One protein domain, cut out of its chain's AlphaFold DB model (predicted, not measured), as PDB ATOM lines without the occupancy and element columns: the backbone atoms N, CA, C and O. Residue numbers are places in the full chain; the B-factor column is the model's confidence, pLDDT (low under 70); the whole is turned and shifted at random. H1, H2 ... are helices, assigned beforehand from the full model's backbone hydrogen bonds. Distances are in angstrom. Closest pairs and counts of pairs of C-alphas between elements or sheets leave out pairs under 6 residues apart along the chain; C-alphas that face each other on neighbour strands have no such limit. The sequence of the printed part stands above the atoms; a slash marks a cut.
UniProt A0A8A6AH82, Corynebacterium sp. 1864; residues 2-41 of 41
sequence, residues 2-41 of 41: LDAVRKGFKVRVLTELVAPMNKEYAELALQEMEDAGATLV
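What this domain is: This is residues 2 to 41 of the 41 residues of a protein of Corynebacterium sp. 1864 (UniProt A0A8A6AH82). One long helix, H2, forms one long side of an elongated loop, and the link of residues 7 to 22 runs back along the other side to its first residue. The short helix H1 sits near the last part of H2, and the tail after H2 folds back to the link, where residues 39 to 40 pair in parallel with residues 12 to 13. The printed part has 40 residues with two named helices, H1 then H2, and no named strand; the class is all helix, with 18 residues in named elements, under half. It is compact, with a radius of gyration of the C-alphas of 10.2 A, and spans 29 by 17 by 13 A.

How they stand to each other: H1, residues 2 to 6, and H2, residues 23 to 35, are close but not clearly touching; their closest C-alphas, of Leu 2 and Met 33, are 7.2 A apart. Every O i to N i+4 pair is within hydrogen-bond range in H1, and 8 of 9 in H2.

Where its parts are: H1 begins at C-alpha 2 (383.181, 117.601, 201.106). H2 is 18.7 A long and ends at C-alpha 35 (375.276, 110.756, 200.517).

The domain as a whole: The farthest C-alphas, of Gly 8 and Asn 22, are 28.8 A apart. The link from H1 to H2 is long. The printed part has no cut, and no printed residue is under 70 in pLDDT.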
ATOM      1  N   LEU A   2     384.333 117.082 200.353       90.06
ATOM      2  CA  LEU A   2     383.181 117.601 201.106       90.06
ATOM      3  C   LEU A   2     383.112 119.136 201.141       90.06
ATOM      4  O   LEU A   2     382.040 119.711 200.992       90.06
ATOM      5  N   ASP A   3     384.253 119.819 201.243       94.19
ATOM      6  CA  ASP A   3     384.296 121.287 201.207       94.19
ATOM      7  C   ASP A   3     383.822 121.881 199.875       94.19
ATOM      8  O   ASP A   3     383.233 122.959 199.855       94.19
ATOM      9  N   ALA A   4     384.065 121.197 198.755       92.62
ATOM     10  CA  ALA A   4     383.609 121.643 197.442       92.62
ATOM     11  C   ALA A   4     382.090 121.468 197.310       92.62
ATOM     12  O   ALA A   4     381.405 122.389 196.873       92.62
ATOM     13  N   VAL A   5     381.559 120.340 197.789       92.25
ATOM     14  CA  VAL A   5     380.111 120.112 197.876       92.25
ATOM     15  C   VAL A   5     379.442 121.177 198.756       92.25
ATOM     16  O   VAL A   5     378.489 121.819 198.327       92.25
ATOM     17  N   ARG A   6     379.996 121.463 199.944       92.75
ATOM     18  CA  ARG A   6     379.492 122.507 200.862       92.75
ATOM     19  C   ARG A   6     379.514 123.913 200.265       92.75
ATOM     20  O   ARG A   6     378.702 124.748 200.639       92.75
ATOM     21  N   LYS A   7     380.430 124.180 199.332       95.31
ATOM     22  CA  LYS A   7     380.495 125.442 198.579       95.31
ATOM     23  C   LYS A   7     379.541 125.482 197.374       95.31
ATOM     24  O   LYS A   7     379.557 126.461 196.636       95.31
ATOM     25  N   GLY A   8     378.721 124.448 197.170       93.94
ATOM     26  CA  GLY A   8     377.735 124.365 196.091       93.94
ATOM     27  C   GLY A   8     378.304 123.916 194.745       93.94
ATOM     28  O   GLY A   8     377.628 124.036 193.723       93.94
ATOM     29  N   PHE A   9     379.538 123.405 194.705       94.31
ATOM     30  CA  PHE A   9     380.095 122.853 193.474       94.31
ATOM     31  C   PHE A   9     379.514 121.469 193.189       94.31
ATOM     32  O   PHE A   9     379.350 120.648 194.091       94.31
ATOM     33  N   LYS A  10     379.281 121.177 191.906       92.62
ATOM     34  CA  LYS A  10     379.009 119.809 191.455       92.62
ATOM     35  C   LYS A  10     380.314 119.024 191.457       92.62
ATOM     36  O   LYS A  10     381.220 119.346 190.688       92.62
ATOM     37  N   VAL A  11     380.410 118.012 192.313       94.31
ATOM     38  CA  VAL A  11     381.631 117.217 192.469       94.31
ATOM     39  C   VAL A  11     381.444 115.825 191.881       94.31
ATOM     40  O   VAL A  11     380.447 115.159 192.145       94.31
ATOM     41  N   ARG A  12     382.426 115.398 191.083       94.38
ATOM     42  CA  ARG A  12     382.521 114.048 190.522       94.38
ATOM     43  C   ARG A  12     383.782 113.385 191.053       94.38
ATOM     44  O   ARG A  12     384.852 113.992 190.988       94.38
ATOM     45  N   VAL A  13     383.655 112.171 191.572       93.00
ATOM     46  CA  VAL A  13     384.778 111.379 192.083       93.00
ATOM     47  C   VAL A  13     385.030 110.242 191.104       93.00
ATOM     48  O   VAL A  13     384.167 109.393 190.939       93.00
ATOM     49  N   LEU A  14     386.192 110.258 190.446       93.56
ATOM     50  CA  LEU A  14     386.621 109.208 189.517       93.56
ATOM     51  C   LEU A  14     387.253 108.072 190.321       93.56
ATOM     52  O   LEU A  14     388.443 108.111 190.625       93.56
ATOM     53  N   THR A  15     386.438 107.101 190.712       90.06
ATOM     54  CA  THR A  15     386.807 106.013 191.627       90.06
ATOM     55  C   THR A  15     387.941 105.146 191.084       90.06
ATOM     56  O   THR A  15     388.809 104.730 191.849       90.06
ATOM     57  N   GLU A  16     388.026 104.981 189.763       92.19
ATOM     58  CA  GLU A  16     389.108 104.253 189.085       92.19
ATOM     59  C   GLU A  16     390.491 104.907 189.244       92.19
ATOM     60  O   GLU A  16     391.520 104.247 189.098       92.19
ATOM     61  N   LEU A  17     390.533 106.209 189.545       92.75
ATOM     62  CA  LEU A  17     391.771 106.981 189.699       92.75
ATOM     63  C   LEU A  17     392.141 107.224 191.167       92.75
ATOM     64  O   LEU A  17     393.100 107.946 191.450       92.75
ATOM     65  N   VAL A  18     391.394 106.644 192.110       89.81
ATOM     66  CA  VAL A  18     391.649 106.786 193.544       89.81
ATOM     67  C   VAL A  18     392.295 105.511 194.073       89.81
ATOM     68  O   VAL A  18     391.748 104.418 193.960       89.81
ATOM     69  N   ALA A  19     393.457 105.656 194.707       92.94
ATOM     70  CA  ALA A  19     394.143 104.572 195.403       92.94
ATOM     71  C   ALA A  19     394.012 104.773 196.924       92.94
ATOM     72  O   ALA A  19     394.794 105.529 197.509       92.94
ATOM     73  N   PRO A  20     393.017 104.155 197.585       90.69
ATOM     74  CA  PRO A  20     392.852 104.296 199.025       90.69
ATOM     75  C   PRO A  20     393.942 103.540 199.792       90.69
ATOM     76  O   PRO A  20     394.384 102.468 199.383       90.69
ATOM     77  N   MET A  21     394.328 104.066 200.958       92.38
ATOM     78  CA  MET A  21     395.282 103.394 201.852       92.38
ATOM     79  C   MET A  21     394.726 102.109 202.480       92.38
ATOM     80  O   MET A  21     395.490 101.200 202.794       92.38
ATOM     81  N   ASN A  22     393.409 102.032 202.677       93.00
ATOM     82  CA  ASN A  22     392.716 100.856 203.191       93.00
ATOM     83  C   ASN A  22     391.387 100.699 202.443       93.00
ATOM     84  O   ASN A  22     390.620 101.656 202.349       93.00
ATOM     85  N   LYS A  23     391.135  99.499 201.912       88.50
ATOM     86  CA  LYS A  23     389.958  99.196 201.090       88.50
ATOM     87  C   LYS A  23     388.651  99.194 201.883       88.50
ATOM     88  O   LYS A  23     387.663  99.704 201.376       88.50
ATOM     89  N   GLU A  24     388.654  98.705 203.120       88.06
ATOM     90  CA  GLU A  24     387.438  98.631 203.946       88.06
ATOM     91  C   GLU A  24     386.919 100.030 204.299       88.06
ATOM     92  O   GLU A  24     385.728 100.312 204.207       88.06
ATOM     93  N   TYR A  25     387.828 100.952 204.624       90.81
ATOM     94  CA  TYR A  25     387.458 102.347 204.875       90.81
ATOM     95  C   TYR A  25     387.145 103.123 203.592       90.81
ATOM     96  O   TYR A  25     386.463 104.143 203.653       90.81
ATOM     97  N   ALA A  26     387.639 102.669 202.438       91.31
ATOM     98  CA  ALA A  26     387.395 103.339 201.168       91.31
ATOM     99  C   ALA A  26     385.926 103.260 200.760       91.31
ATOM    100  O   ALA A  26     385.366 104.265 200.344       91.31
ATOM    101  N   GLU A  27     385.308 102.089 200.905       90.56
ATOM    102  CA  GLU A  27     383.902 101.886 200.547       90.56
ATOM    103  C   GLU A  27     382.984 102.759 201.406       90.56
ATOM    104  O   GLU A  27     382.149 103.485 200.869       90.56
ATOM    105  N   LEU A  28     383.220 102.788 202.723       92.75
ATOM    106  CA  LEU A  28     382.499 103.669 203.645       92.75
ATOM    107  C   LEU A  28     382.674 105.147 203.271       92.75
ATOM    108  O   LEU A  28     381.700 105.889 203.198       92.75
ATOM    109  N   ALA A  29     383.906 105.568 202.972       92.06
ATOM    110  CA  ALA A  29     384.181 106.947 202.586       92.06
ATOM    111  C   ALA A  29     383.524 107.326 201.249       92.06
ATOM    112  O   ALA A  29     383.045 108.446 201.109       92.06
ATOM    113  N   LEU A  30     383.484 106.421 200.265       91.62
ATOM    114  CA  LEU A  30     382.800 106.651 198.989       91.62
ATOM    115  C   LEU A  30     381.283 106.766 199.176       91.62
ATOM    116  O   LEU A  30     380.662 107.630 198.560       91.62
ATOM    117  N   GLN A  31     380.704 105.961 200.063       92.06
ATOM    118  CA  GLN A  31     379.281 106.030 200.375       92.06
ATOM    119  C   GLN A  31     378.912 107.350 201.070       92.06
ATOM    120  O   GLN A  31     378.003 108.043 200.625       92.06
ATOM    121  N   GLU A  32     379.686 107.782 202.072       93.50
ATOM    122  CA  GLU A  32     379.500 109.098 202.710       93.50
ATOM    123  C   GLU A  32     379.637 110.261 201.713       93.50
ATOM    124  O   GLU A  32     378.991 111.303 201.832       93.50
ATOM    125  N   MET A  33     380.508 110.094 200.717       92.56
ATOM    126  CA  MET A  33     380.720 111.050 199.638       92.56
ATOM    127  C   MET A  33     379.512 111.151 198.696       92.56
ATOM    128  O   MET A  33     379.153 112.258 198.281       92.56
ATOM    129  N   GLU A  34     378.886 110.024 198.367       92.56
ATOM    130  CA  GLU A  34     377.655 109.975 197.578       92.56
ATOM    131  C   GLU A  34     376.475 110.583 198.348       92.56
ATOM    132  O   GLU A  34     375.803 111.475 197.827       92.56
ATOM    133  N   ASP A  35     376.310 110.215 199.623       93.06
ATOM    134  CA  ASP A  35     375.276 110.756 200.517       93.06
ATOM    135  C   ASP A  35     375.405 112.275 200.707       93.06
ATOM    136  O   ASP A  35     374.410 112.997 200.816       93.06
ATOM    137  N   ALA A  36     376.636 112.794 200.708       92.56
ATOM    138  CA  ALA A  36     376.890 114.228 200.757       92.56
ATOM    139  C   ALA A  36     376.476 114.962 199.466       92.56
ATOM    140  O   ALA A  36     376.364 116.187 199.485       92.56
ATOM    141  N   GLY A  37     376.233 114.248 198.362       91.38
ATOM    142  CA  GLY A  37     375.752 114.804 197.096       91.38
ATOM    143  C   GLY A  37     376.787 114.842 195.973       91.38
ATOM    144  O   GLY A  37     376.628 115.609 195.019       91.38
ATOM    145  N   ALA A  38     377.859 114.056 196.063       93.00
ATOM    146  CA  ALA A  38     378.763 113.878 194.934       93.00
ATOM    147  C   ALA A  38     378.374 112.691 194.062       93.00
ATOM    148  O   ALA A  38     377.750 111.739 194.506       93.00
ATOM    149  N   THR A  39     378.795 112.738 192.803       94.19
ATOM    150  CA  THR A  39     378.587 111.631 191.869       94.19
ATOM    151  C   THR A  39     379.848 110.785 191.792       94.19
ATOM    152  O   THR A  39     380.907 111.289 191.403       94.19
ATOM    153  N   LEU A  40     379.729 109.509 192.142       90.69
ATOM    154  CA  LEU A  40     380.774 108.513 191.932       90.69
ATOM    155  C   LEU A  40     380.756 108.072 190.461       90.69
ATOM    156  O   LEU A  40     379.684 107.856 189.894       90.69
ATOM    157  N   VAL A  41     381.927 108.016 189.823       89.00
ATOM    158  CA  VAL A  41     382.098 107.647 188.407       89.00
ATOM    159  C   VAL A  41     383.333 106.788 188.205       89.00
ATOM    160  O   VAL A  41     384.236 106.819 189.077       89.00
TER     161      VAL A  41